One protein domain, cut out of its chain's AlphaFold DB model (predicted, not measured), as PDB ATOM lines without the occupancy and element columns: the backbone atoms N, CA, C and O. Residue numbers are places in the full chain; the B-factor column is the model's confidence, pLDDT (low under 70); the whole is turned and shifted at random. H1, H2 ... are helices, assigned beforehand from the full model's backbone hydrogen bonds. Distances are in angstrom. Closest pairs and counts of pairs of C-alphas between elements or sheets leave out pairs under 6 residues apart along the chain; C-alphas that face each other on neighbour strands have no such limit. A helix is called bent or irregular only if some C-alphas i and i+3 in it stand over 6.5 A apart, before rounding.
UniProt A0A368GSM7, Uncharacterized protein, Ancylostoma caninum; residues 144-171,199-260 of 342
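What this domain is: This is residues 144 to 171 and 199 to 260 of the 342 residues of an uncharacterized protein of Ancylostoma caninum (UniProt A0A368GSM7). One long helix, H1, runs along one side, and four short helices stack away from it: H2 crosses the later part of H1, H4 packs on H2 on the side away from H1, H3 makes a corner with H4, and H5 lies farthest out, near H3. Residues 144 to 153 of H1 stick out free. The printed part has 90 residues with five named helices, H1 to H5 in chain order, and no named strand; the class is all helix. It is compact, with a radius of gyration of the C-alphas of 13.5 A and spans of 42 by 28 by 23 A.

Where its parts are: H1, residues 144 to 168, is 35.9 A long, from C-alpha 144 at (-36.336, -1.648, 97.097). H2 is residues 200 to 205, H3 residues 215 to 222, and H4 residues 225 to 236, 16.4 A long. H5, residues 245 to 253, is 12.2 A long and ends at C-alpha 253 at (-12.958, -24.895, 102.134). H3 is irregular: C-alphas 216 and 219 are 7.2 A apart.

How they stand to each other: H1 touches H2 with residues 159 to 167 alone, about perpendicular at 86 degrees; their closest C-alphas, Ala 163 and Phe 203, are 4.9 A apart. H2 touches H4, closest C-alphas Ala 200 and Leu 234 at 6.5 A, at a steep tilt of 60 degrees, opposite ways. H3 and H4 only just touch, only at the corner, with 3 pairs of C-alphas within 8 A, the closest Leu 222 and Ser 228 at 5.1 A. H3 and H5 are close but not clearly touching, closest C-alphas Leu 222 and Ile 251 at 7.5 A. H1 and H4 are apart. Every O i to N i+4 pair is within hydrogen-bond range in H1, H2, H4 and H5, and 2 of 4 in H3.

The domain as a whole: The C-alphas farthest apart, Pro 170 and Lys 260, are 43.6 A apart. Residues 172 to 198 are not printed; C-alphas 171 and 199 are 16.0 A apart across the cut. Of the links printed whole, none is long. The pLDDT is under 70 at residues 170 to 171 and 254 to 260.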
ATOM      1  N   PHE A 144     -37.271  -0.648  96.605       85.38
ATOM      2  CA  PHE A 144     -36.336  -1.648  97.097       85.38
ATOM      3  C   PHE A 144     -36.943  -3.058  97.126       85.38
ATOM      4  O   PHE A 144     -36.321  -4.009  96.653       85.38
ATOM      5  N   GLY A 145     -38.174  -3.201  97.619       84.88
ATOM      6  CA  GLY A 145     -38.881  -4.479  97.664       84.88
ATOM      7  C   GLY A 145     -39.182  -5.052  96.282       84.88
ATOM      8  O   GLY A 145     -39.092  -6.263  96.104       84.88
ATOM      9  N   GLU A 146     -39.474  -4.207  95.288       87.25
ATOM     10  CA  GLU A 146     -39.675  -4.635  93.897       87.25
ATOM     11  C   GLU A 146     -38.364  -5.139  93.282       87.25
ATOM     12  O   GLU A 146     -38.326  -6.215  92.684       87.25
ATOM     13  N   LEU A 147     -37.263  -4.407  93.484       90.00
ATOM     14  CA  LEU A 147     -35.932  -4.830  93.039       90.00
ATOM     15  C   LEU A 147     -35.529  -6.162  93.677       90.00
ATOM     16  O   LEU A 147     -35.046  -7.060  92.983       90.00
ATOM     17  N   LEU A 148     -35.768  -6.314  94.981       88.31
ATOM     18  CA  LEU A 148     -35.482  -7.549  95.702       88.31
ATOM     19  C   LEU A 148     -36.354  -8.709  95.202       88.31
ATOM     20  O   LEU A 148     -35.832  -9.795  94.955       88.31
ATOM     21  N   ALA A 149     -37.655  -8.485  95.002       86.75
ATOM     22  CA  ALA A 149     -38.565  -9.488  94.453       86.75
ATOM     23  C   ALA A 149     -38.120  -9.944  93.056       86.75
ATOM     24  O   ALA A 149     -38.021 -11.143  92.797       86.75
ATOM     25  N   ASN A 150     -37.764  -9.001  92.179       87.81
ATOM     26  CA  ASN A 150     -37.278  -9.290  90.831       87.81
ATOM     27  C   ASN A 150     -35.959 -10.074  90.843       87.81
ATOM     28  O   ASN A 150     -35.792 -11.014  90.059       87.81
ATOM     29  N   ALA A 151     -35.037  -9.740  91.751       87.81
ATOM     30  CA  ALA A 151     -33.793 -10.482  91.928       87.81
ATOM     31  C   ALA A 151     -34.059 -11.928  92.375       87.81
ATOM     32  O   ALA A 151     -33.533 -12.867  91.776       87.81
ATOM     33  N   VAL A 152     -34.937 -12.122  93.367       86.12
ATOM     34  CA  VAL A 152     -35.333 -13.455  93.847       86.12
ATOM     35  C   VAL A 152     -36.032 -14.254  92.746       86.12
ATOM     36  O   VAL A 152     -35.702 -15.419  92.540       86.12
ATOM     37  N   HIS A 153     -36.944 -13.643  91.987       88.00
ATOM     38  CA  HIS A 153     -37.620 -14.289  90.858       88.00
ATOM     39  C   HIS A 153     -36.632 -14.737  89.780       88.00
ATOM     40  O   HIS A 153     -36.730 -15.858  89.285       88.00
ATOM     41  N   THR A 154     -35.674 -13.877  89.430       88.81
ATOM     42  CA  THR A 154     -34.639 -14.181  88.433       88.81
ATOM     43  C   THR A 154     -33.772 -15.346  88.893       88.81
ATOM     44  O   THR A 154     -33.555 -16.288  88.140       88.81
ATOM     45  N   MET A 155     -33.340 -15.316  90.152       87.00
ATOM     46  CA  MET A 155     -32.527 -16.365  90.758       87.00
ATOM     47  C   MET A 155     -33.261 -17.710  90.823       87.00
ATOM     48  O   MET A 155     -32.673 -18.749  90.528       87.00
ATOM     49  N   LEU A 156     -34.544 -17.709  91.194       87.94
ATOM     50  CA  LEU A 156     -35.351 -18.928  91.247       87.94
ATOM     51  C   LEU A 156     -35.629 -19.483  89.854       87.94
ATOM     52  O   LEU A 156     -35.504 -20.687  89.658       87.94
ATOM     53  N   ARG A 157     -35.964 -18.620  88.886       89.25
ATOM     54  CA  ARG A 157     -36.159 -19.027  87.490       89.25
ATOM     55  C   ARG A 157     -34.898 -19.676  86.936       89.25
ATOM     56  O   ARG A 157     -34.971 -20.798  86.462       89.25
ATOM     57  N   ASP A 158     -33.753 -19.014  87.080       89.44
ATOM     58  CA  ASP A 158     -32.468 -19.548  86.634       89.44
ATOM     59  C   ASP A 158     -32.153 -20.908  87.276       89.44
ATOM     60  O   ASP A 158     -31.714 -21.831  86.596       89.44
ATOM     61  N   ARG A 159     -32.443 -21.075  88.574       87.31
ATOM     62  CA  ARG A 159     -32.209 -22.349  89.263       87.31
ATOM     63  C   ARG A 159     -33.157 -23.460  88.799       87.31
ATOM     64  O   ARG A 159     -32.735 -24.610  88.710       87.31
ATOM     65  N   ILE A 160     -34.413 -23.132  88.493       89.50
ATOM     66  CA  ILE A 160     -35.380 -24.068  87.899       89.50
ATOM     67  C   ILE A 160     -34.925 -24.466  86.491       89.50
ATOM     68  O   ILE A 160     -34.899 -25.655  86.182       89.50
ATOM     69  N   ASP A 161     -34.504 -23.503  85.671       88.62
ATOM     70  CA  ASP A 161     -33.996 -23.748  84.318       88.62
ATOM     71  C   ASP A 161     -32.740 -24.635  84.354       88.62
ATOM     72  O   ASP A 161     -32.623 -25.585  83.580       88.62
ATOM     73  N   ALA A 162     -31.837 -24.403  85.312       88.81
ATOM     74  CA  ALA A 162     -30.664 -25.244  85.532       88.81
ATOM     75  C   ALA A 162     -31.039 -26.691  85.896       88.81
ATOM     76  O   ALA A 162     -30.430 -27.632  85.384       88.81
ATOM     77  N   ALA A 163     -32.042 -26.885  86.760       89.00
ATOM     78  CA  ALA A 163     -32.534 -28.209  87.143       89.00
ATOM     79  C   ALA A 163     -33.232 -28.927  85.972       89.00
ATOM     80  O   ALA A 163     -33.026 -30.123  85.766       89.00
ATOM     81  N   LEU A 164     -34.000 -28.194  85.157       87.88
ATOM     82  CA  LEU A 164     -34.587 -28.718  83.919       87.88
ATOM     83  C   LEU A 164     -33.500 -29.158  82.941       87.88
ATOM     84  O   LEU A 164     -33.595 -30.244  82.369       87.88
ATOM     85  N   HIS A 165     -32.440 -28.354  82.796       85.31
ATOM     86  CA  HIS A 165     -31.314 -28.699  81.935       85.31
ATOM     87  C   HIS A 165     -30.649 -29.995  82.393       85.31
ATOM     88  O   HIS A 165     -30.497 -30.903  81.583       85.31
ATOM     89  N   VAL A 166     -30.340 -30.126  83.690       86.00
ATOM     90  CA  VAL A 166     -29.770 -31.356  84.275       86.00
ATOM     91  C   VAL A 166     -30.597 -32.589  83.923       86.00
ATOM     92  O   VAL A 166     -30.030 -33.597  83.514       86.00
ATOM     93  N   ARG A 167     -31.924 -32.504  84.045       83.94
ATOM     94  CA  ARG A 167     -32.823 -33.618  83.723       83.94
ATOM     95  C   ARG A 167     -32.871 -33.924  82.225       83.94
ATOM     96  O   ARG A 167     -32.994 -35.080  81.833       83.94
ATOM     97  N   SER A 168     -32.793 -32.889  81.389       78.12
ATOM     98  CA  SER A 168     -32.854 -33.013  79.928       78.12
ATOM     99  C   SER A 168     -31.554 -33.508  79.290       78.12
ATOM    100  O   SER A 168     -31.580 -33.981  78.153       78.12
ATOM    101  N   VAL A 169     -30.418 -33.406  79.994       70.31
ATOM    102  CA  VAL A 169     -29.130 -33.903  79.503       70.31
ATOM    103  C   VAL A 169     -29.163 -35.434  79.533       70.31
ATOM    104  O   VAL A 169     -29.254 -36.021  80.612       70.31
ATOM    105  N   PRO A 170     -29.076 -36.108  78.372       59.25
ATOM    106  CA  PRO A 170     -29.055 -37.559  78.339       59.25
ATOM    107  C   PRO A 170     -27.817 -38.059  79.080       59.25
ATOM    108  O   PRO A 170     -26.696 -37.639  78.789       59.25
ATOM    109  N   VAL A 171     -28.018 -38.984  80.019       57.44
ATOM    110  CA  VAL A 171     -26.919 -39.698  80.668       57.44
ATOM    111  C   VAL A 171     -26.258 -40.568  79.599       57.44
ATOM    112  O   VAL A 171     -26.788 -41.601  79.188       57.44
ATOM    113  N   THR A 199     -37.063 -33.217  90.571       89.12
ATOM    114  CA  THR A 199     -36.771 -33.838  91.864       89.12
ATOM    115  C   THR A 199     -35.786 -33.000  92.676       89.12
ATOM    116  O   THR A 199     -35.068 -32.154  92.138       89.12
ATOM    117  N   ALA A 200     -35.696 -33.260  93.983       87.88
ATOM    118  CA  ALA A 200     -34.663 -32.658  94.828       87.88
ATOM    119  C   ALA A 200     -33.244 -32.964  94.303       87.88
ATOM    120  O   ALA A 200     -32.369 -32.102  94.357       87.88
ATOM    121  N   THR A 201     -33.042 -34.150  93.719       88.31
ATOM    122  CA  THR A 201     -31.793 -34.551  93.062       88.31
ATOM    123  C   THR A 201     -31.471 -33.680  91.846       88.31
ATOM    124  O   THR A 201     -30.321 -33.271  91.687       88.31
ATOM    125  N   ASP A 202     -32.465 -33.350  91.011       89.75
ATOM    126  CA  ASP A 202     -32.282 -32.463  89.848       89.75
ATOM    127  C   ASP A 202     -31.837 -31.064  90.297       89.75
ATOM    128  O   ASP A 202     -30.885 -30.496  89.758       89.75
ATOM    129  N   PHE A 203     -32.470 -30.532  91.349       89.44
ATOM    130  CA  PHE A 203     -32.058 -29.265  91.951       89.44
ATOM    131  C   PHE A 203     -30.665 -29.341  92.579       89.44
ATOM    132  O   PHE A 203     -29.911 -28.378  92.457       89.44
ATOM    133  N   LEU A 204     -30.294 -30.448  93.228       88.38
ATOM    134  CA  LEU A 204     -28.984 -30.575  93.868       88.38
ATOM    135  C   LEU A 204     -27.874 -30.559  92.814       88.38
ATOM    136  O   LEU A 204     -26.948 -29.757  92.892       88.38
ATOM    137  N   LYS A 205     -28.036 -31.362  91.762       88.31
ATOM    138  CA  LYS A 205     -27.115 -31.416  90.620       88.31
ATOM    139  C   LYS A 205     -27.061 -30.104  89.834       88.31
ATOM    140  O   LYS A 205     -26.045 -29.804  89.210       88.31
ATOM    141  N   SER A 206     -28.120 -29.291  89.877       88.69
ATOM    142  CA  SER A 206     -28.145 -27.985  89.207       88.69
ATOM    143  C   SER A 206     -27.084 -27.010  89.730       88.69
ATOM    144  O   SER A 206     -26.722 -26.084  89.009       88.69
ATOM    145  N   PHE A 207     -26.566 -27.198  90.951       87.00
ATOM    146  CA  PHE A 207     -25.495 -26.357  91.499       87.00
ATOM    147  C   PHE A 207     -24.144 -26.585  90.817       87.00
ATOM    148  O   PHE A 207     -23.358 -25.648  90.724       87.00
ATOM    149  N   SER A 208     -23.923 -27.781  90.273       85.38
ATOM    150  CA  SER A 208     -22.723 -28.136  89.506       85.38
ATOM    151  C   SER A 208     -22.893 -27.906  87.998       85.38
ATOM    152  O   SER A 208     -21.938 -28.021  87.227       85.38
ATOM    153  N   SER A 209     -24.112 -27.586  87.551       83.06
ATOM    154  CA  SER A 209     -24.395 -27.293  86.147       83.06
ATOM    155  C   SER A 209     -23.778 -25.958  85.742       83.06
ATOM    156  O   SER A 209     -23.984 -24.936  86.388       83.06
ATOM    157  N   LYS A 210     -23.068 -25.944  84.610       83.06
ATOM    158  CA  LYS A 210     -22.525 -24.711  84.011       83.06
ATOM    159  C   LYS A 210     -23.427 -24.119  82.926       83.06
ATOM    160  O   LYS A 210     -23.130 -23.065  82.380       83.06
ATOM    161  N   ASN A 211     -24.539 -24.783  82.618       79.31
ATOM    162  CA  ASN A 211     -25.410 -24.445  81.494       79.31
ATOM    163  C   ASN A 211     -26.651 -23.680  81.963       79.31
ATOM    164  O   ASN A 211     -27.777 -24.110  81.734       79.31
ATOM    165  N   HIS A 212     -26.442 -22.566  82.661       83.69
ATOM    166  CA  HIS A 212     -27.510 -21.653  83.069       83.69
ATOM    167  C   HIS A 212     -26.966 -20.227  83.256       83.69
ATOM    168  O   HIS A 212     -25.748 -20.016  83.311       83.69
ATOM    169  N   PHE A 213     -27.863 -19.242  83.308       82.69
ATOM    170  CA  PHE A 213     -27.541 -17.812  83.265       82.69
ATOM    171  C   PHE A 213     -26.667 -17.360  84.445       82.69
ATOM    172  O   PHE A 213     -25.710 -16.620  84.231       82.69
ATOM    173  N   LEU A 214     -26.925 -17.841  85.666       82.12
ATOM    174  CA  LEU A 214     -26.124 -17.494  86.855       82.12
ATOM    175  C   LEU A 214     -24.992 -18.487  87.164       82.12
ATOM    176  O   LEU A 214     -24.456 -18.468  88.271       82.12
ATOM    177  N   SER A 215     -24.602 -19.350  86.221       83.38
ATOM    178  CA  SER A 215     -23.579 -20.388  86.452       83.38
ATOM    179  C   SER A 215     -22.245 -19.829  86.954       83.38
ATOM    180  O   SER A 215     -21.685 -20.347  87.916       83.38
ATOM    181  N   ALA A 216     -21.776 -18.723  86.371       83.00
ATOM    182  CA  ALA A 216     -20.540 -18.049  86.776       83.00
ATOM    183  C   ALA A 216     -20.599 -17.434  88.190       83.00
ATOM    184  O   ALA A 216     -19.561 -17.170  88.796       83.00
ATOM    185  N   GLU A 217     -21.802 -17.208  88.723       83.81
ATOM    186  CA  GLU A 217     -22.022 -16.639  90.055       83.81
ATOM    187  C   GLU A 217     -22.421 -17.699  91.093       83.81
ATOM    188  O   GLU A 217     -22.382 -17.405  92.287       83.81
ATOM    189  N   SER A 218     -22.756 -18.931  90.684       81.38
ATOM    190  CA  SER A 218     -23.192 -20.020  91.578       81.38
ATOM    191  C   SER A 218     -22.225 -20.246  92.744       81.38
ATOM    192  O   SER A 218     -22.663 -20.308  93.892       81.38
ATOM    193  N   ASP A 219     -20.919 -20.260  92.477       81.88
ATOM    194  CA  ASP A 219     -19.874 -20.429  93.492       81.88
ATOM    195  C   ASP A 219     -19.852 -19.282  94.509       81.88
ATOM    196  O   ASP A 219     -19.690 -19.495  95.712       81.88
ATOM    197  N   LYS A 220     -20.034 -18.040  94.044       84.31
ATOM    198  CA  LYS A 220     -20.078 -16.862  94.922       84.31
ATOM    199  C   LYS A 220     -21.369 -16.828  95.730       84.31
ATOM    200  O   LYS A 220     -21.334 -16.516  96.919       84.31
ATOM    201  N   LEU A 221     -22.490 -17.180  95.105       82.25
ATOM    202  CA  LEU A 221     -23.786 -17.269  95.763       82.25
ATOM    203  C   LEU A 221     -23.762 -18.342  96.849       82.25
ATOM    204  O   LEU A 221     -24.180 -18.053  97.961       82.25
ATOM    205  N   LEU A 222     -23.195 -19.526  96.596       83.69
ATOM    206  CA  LEU A 222     -23.081 -20.606  97.587       83.69
ATOM    207  C   LEU A 222     -22.265 -20.226  98.827       83.69
ATOM    208  O   LEU A 222     -22.557 -20.716  99.916       83.69
ATOM    209  N   LYS A 223     -21.301 -19.306  98.701       83.38
ATOM    210  CA  LYS A 223     -20.578 -18.741  99.855       83.38
ATOM    211  C   LYS A 223     -21.469 -17.878 100.752       83.38
ATOM    212  O   LYS A 223     -21.134 -17.645 101.912       83.38
ATOM    213  N   MET A 224     -22.600 -17.385 100.249       82.06
ATOM    214  CA  MET A 224     -23.557 -16.634 101.054       82.06
ATOM    215  C   MET A 224     -24.374 -17.581 101.936       82.06
ATOM    216  O   MET A 224     -24.941 -18.571 101.475       82.06
ATOM    217  N   ARG A 225     -24.523 -17.222 103.217       80.38
ATOM    218  CA  ARG A 225     -25.202 -18.050 104.229       80.38
ATOM    219  C   ARG A 225     -26.606 -18.507 103.817       80.38
ATOM    220  O   ARG A 225     -26.986 -19.634 104.109       80.38
ATOM    221  N   CYS A 226     -27.391 -17.653 103.161       75.56
ATOM    222  CA  CYS A 226     -28.746 -18.003 102.724       75.56
ATOM    223  C   CYS A 226     -28.758 -19.120 101.669       75.56
ATOM    224  O   CYS A 226     -29.562 -20.045 101.777       75.56
ATOM    225  N   HIS A 227     -27.848 -19.070 100.698       80.50
ATOM    226  CA  HIS A 227     -27.709 -20.087  99.658       80.50
ATOM    227  C   HIS A 227     -27.085 -21.371 100.192       80.50
ATOM    228  O   HIS A 227     -27.586 -22.446  99.884       80.50
ATOM    229  N   SER A 228     -26.056 -21.265 101.040       82.44
ATOM    230  CA  SER A 228     -25.469 -22.420 101.727       82.44
ATOM    231  C   SER A 228     -26.527 -23.164 102.549       82.44
ATOM    232  O   SER A 228     -26.704 -24.366 102.381       82.44
ATOM    233  N   ASN A 229     -27.341 -22.448 103.337       82.12
ATOM    234  CA  ASN A 229     -28.445 -23.052 104.090       82.12
ATOM    235  C   ASN A 229     -29.476 -23.741 103.182       82.12
ATOM    236  O   ASN A 229     -30.002 -24.793 103.543       82.12
ATOM    237  N   PHE A 230     -29.807 -23.140 102.034       83.06
ATOM    238  CA  PHE A 230     -30.717 -23.752 101.063       83.06
ATOM    239  C   PHE A 230     -30.125 -25.042 100.484       83.06
ATOM    240  O   PHE A 230     -30.803 -26.066 100.468       83.06
ATOM    241  N   TYR A 231     -28.849 -25.014 100.101       85.50
ATOM    242  CA  TYR A 231     -28.114 -26.180  99.623       85.50
ATOM    243  C   TYR A 231     -28.074 -27.301 100.675       85.50
ATOM    244  O   TYR A 231     -28.440 -28.432 100.377       85.50
ATOM    245  N   THR A 232     -27.754 -26.996 101.938       85.38
ATOM    246  CA  THR A 232     -27.761 -27.983 103.033       85.38
ATOM    247  C   THR A 232     -29.146 -28.588 103.268       85.38
ATOM    248  O   THR A 232     -29.262 -29.797 103.468       85.38
ATOM    249  N   LYS A 233     -30.217 -27.780 103.212       86.31
ATOM    250  CA  LYS A 233     -31.592 -28.301 103.289       86.31
ATOM    251  C   LYS A 233     -31.900 -29.239 102.127       86.31
ATOM    252  O   LYS A 233     -32.499 -30.287 102.340       86.31
ATOM    253  N   LEU A 234     -31.470 -28.893 100.920       85.94
ATOM    254  CA  LEU A 234     -31.678 -29.727  99.745       85.94
ATOM    255  C   LEU A 234     -30.916 -31.054  99.847       85.94
ATOM    256  O   LEU A 234     -31.506 -32.103  99.608       85.94
ATOM    257  N   LYS A 235     -29.658 -31.025 100.301       89.25
ATOM    258  CA  LYS A 235     -28.870 -32.229 100.600       89.25
ATOM    259  C   LYS A 235     -29.564 -33.159 101.585       89.25
ATOM    260  O   LYS A 235     -29.552 -34.362 101.380       89.25
ATOM    261  N   SER A 236     -30.194 -32.617 102.630       87.56
ATOM    262  CA  SER A 236     -30.893 -33.444 103.626       87.56
ATOM    263  C   SER A 236     -32.062 -34.254 103.046       87.56
ATOM    264  O   SER A 236     -32.499 -35.219 103.663       87.56
ATOM    265  N   ALA A 237     -32.549 -33.879 101.858       87.31
ATOM    266  CA  ALA A 237     -33.618 -34.565 101.140       87.31
ATOM    267  C   ALA A 237     -33.114 -35.489 100.012       87.31
ATOM    268  O   ALA A 237     -33.934 -36.070  99.303       87.31
ATOM    269  N   VAL A 238     -31.794 -35.611  99.809       88.38
ATOM    270  CA  VAL A 238     -31.191 -36.346  98.685       88.38
ATOM    271  C   VAL A 238     -30.136 -37.341  99.196       88.38
ATOM    272  O   VAL A 238     -29.268 -36.937  99.971       88.38
ATOM    273  N   PRO A 239     -30.150 -38.611  98.742       88.56
ATOM    274  CA  PRO A 239     -29.127 -39.599  99.093       88.56
ATOM    275  C   PRO A 239     -27.696 -39.129  98.798       88.56
ATOM    276  O   PRO A 239     -27.456 -38.460  97.789       88.56
ATOM    277  N   GLU A 240     -26.743 -39.532  99.643       87.25
ATOM    278  CA  GLU A 240     -25.326 -39.132  99.549       87.25
ATOM    279  C   GLU A 240     -24.677 -39.493  98.206       87.25
ATOM    280  O   GLU A 240     -23.830 -38.760  97.706       87.25
ATOM    281  N   GLU A 241     -25.140 -40.568  97.566       86.44
ATOM    282  CA  GLU A 241     -24.681 -41.041  96.251       86.44
ATOM    283  C   GLU A 241     -24.860 -40.013  95.120       86.44
ATOM    284  O   GLU A 241     -24.265 -40.135  94.050       86.44
ATOM    285  N   HIS A 242     -25.714 -39.009  95.323       83.75
ATOM    286  CA  HIS A 242     -25.978 -37.959  94.343       83.75
ATOM    287  C   HIS A 242     -25.285 -36.634  94.660       83.75
ATOM    288  O   HIS A 242     -25.498 -35.658  93.935       83.75
ATOM    289  N   TRP A 243     -24.507 -36.572  95.739       87.19
ATOM    290  CA  TRP A 243     -23.781 -35.369  96.123       87.19
ATOM    291  C   TRP A 243     -22.554 -35.189  95.224       87.19
ATOM    292  O   TRP A 243     -21.931 -36.162  94.801       87.19
ATOM    293  N   ASP A 244     -22.200 -33.939  94.926       84.31
ATOM    294  CA  ASP A 244     -20.996 -33.631  94.152       84.31
ATOM    295  C   ASP A 244     -19.802 -33.437  95.102       84.31
ATOM    296  O   ASP A 244     -19.723 -32.396  95.758       84.31
ATOM    297  N   PRO A 245     -18.846 -34.386  95.171       84.00
ATOM    298  CA  PRO A 245     -17.727 -34.311  96.108       84.00
ATOM    299  C   PRO A 245     -16.837 -33.081  95.885       84.00
ATOM    300  O   PRO A 245     -16.289 -32.545  96.845       84.00
ATOM    301  N   THR A 246     -16.737 -32.591  94.646       83.44
ATOM    302  CA  THR A 246     -15.945 -31.398  94.308       83.44
ATOM    303  C   THR A 246     -16.594 -30.145  94.885       83.44
ATOM    304  O   THR A 246     -15.920 -29.265  95.426       83.44
ATOM    305  N   LEU A 247     -17.924 -30.063  94.788       83.44
ATOM    306  CA  LEU A 247     -18.690 -28.953  95.341       83.44
ATOM    307  C   LEU A 247     -18.708 -28.994  96.876       83.44
ATOM    308  O   LEU A 247     -18.636 -27.949  97.522       83.44
ATOM    309  N   GLU A 248     -18.750 -30.187  97.470       83.25
ATOM    310  CA  GLU A 248     -18.642 -30.362  98.922       83.25
ATOM    311  C   GLU A 248     -17.297 -29.885  99.465       83.25
ATOM    312  O   GLU A 248     -17.252 -29.125 100.434       83.25
ATOM    313  N   GLU A 249     -16.202 -30.275  98.812       82.38
ATOM    314  CA  GLU A 249     -14.864 -29.810  99.163       82.38
ATOM    315  C   GLU A 249     -14.758 -28.283  99.028       82.38
ATOM    316  O   GLU A 249     -14.229 -27.610  99.916       82.38
ATOM    317  N   PHE A 250     -15.333 -27.706  97.970       81.75
ATOM    318  CA  PHE A 250     -15.396 -26.256  97.794       81.75
ATOM    319  C   PHE A 250     -16.151 -25.552  98.933       81.75
ATOM    320  O   PHE A 250     -15.666 -24.547  99.455       81.75
ATOM    321  N   ILE A 251     -17.315 -26.064  99.345       78.50
ATOM    322  CA  ILE A 251     -18.128 -25.467 100.416       78.50
ATOM    323  C   ILE A 251     -17.429 -25.589 101.776       78.50
ATOM    324  O   ILE A 251     -17.435 -24.629 102.549       78.50
ATOM    325  N   LEU A 252     -16.794 -26.731 102.060       75.44
ATOM    326  CA  LEU A 252     -16.006 -26.944 103.277       75.44
ATOM    327  C   LEU A 252     -14.809 -25.984 103.352       75.44
ATOM    328  O   LEU A 252     -14.562 -25.378 104.396       75.44
ATOM    329  N   ASN A 253     -14.115 -25.786 102.230       71.12
ATOM    330  CA  ASN A 253     -12.958 -24.895 102.134       71.12
ATOM    331  C   ASN A 253     -13.337 -23.408 102.069       71.12
ATOM    332  O   ASN A 253     -12.516 -22.542 102.366       71.12
ATOM    333  N   ALA A 254     -14.587 -23.083 101.733       65.81
ATOM    334  CA  ALA A 254     -15.100 -21.716 101.716       65.81
ATOM    335  C   ALA A 254     -15.350 -21.117 103.116       65.81
ATOM    336  O   ALA A 254     -15.957 -20.045 103.215       65.81
ATOM    337  N   ALA A 255     -14.905 -21.790 104.186       53.00
ATOM    338  CA  ALA A 255     -15.120 -21.427 105.579       53.00
ATOM    339  C   ALA A 255     -15.050 -19.905 105.838       53.00
ATOM    340  O   ALA A 255     -13.995 -19.277 105.824       53.00
ATOM    341  N   ASN A 256     -16.221 -19.354 106.175       52.12
ATOM    342  CA  ASN A 256     -16.439 -18.090 106.875       52.12
ATOM    343  C   ASN A 256     -16.038 -16.793 106.155       52.12
ATOM    344  O   ASN A 256     -15.295 -15.976 106.701       52.12
ATOM    345  N   LEU A 257     -16.733 -16.458 105.065       46.78
ATOM    346  CA  LEU A 257     -17.099 -15.051 104.854       46.78
ATOM    347  C   LEU A 257     -18.199 -14.696 105.869       46.78
ATOM    348  O   LEU A 257     -19.383 -14.598 105.553       46.78
ATOM    349  N   ASN A 258     -17.795 -14.550 107.135       42.06
ATOM    350  CA  ASN A 258     -18.596 -13.868 108.139       42.06
ATOM    351  C   ASN A 258     -18.807 -12.446 107.622       42.06
ATOM    352  O   ASN A 258     -17.980 -11.565 107.849       42.06
ATOM    353  N   GLN A 259     -19.912 -12.209 106.917       44.91
ATOM    354  CA  GLN A 259     -20.415 -10.859 106.728       44.91
ATOM    355  C   GLN A 259     -20.835 -10.353 108.111       44.91
ATOM    356  O   GLN A 259     -21.998 -10.435 108.503       44.91
ATOM    357  N   LYS A 260     -19.868  -9.843 108.883       35.03
ATOM    358  CA  LYS A 260     -20.170  -8.819 109.876       35.03
ATOM    359  C   LYS A 260     -20.803  -7.667 109.091       35.03
ATOM    360  O   LYS A 260     -20.184  -7.203 108.130       35.03
TER     361      LYS A 260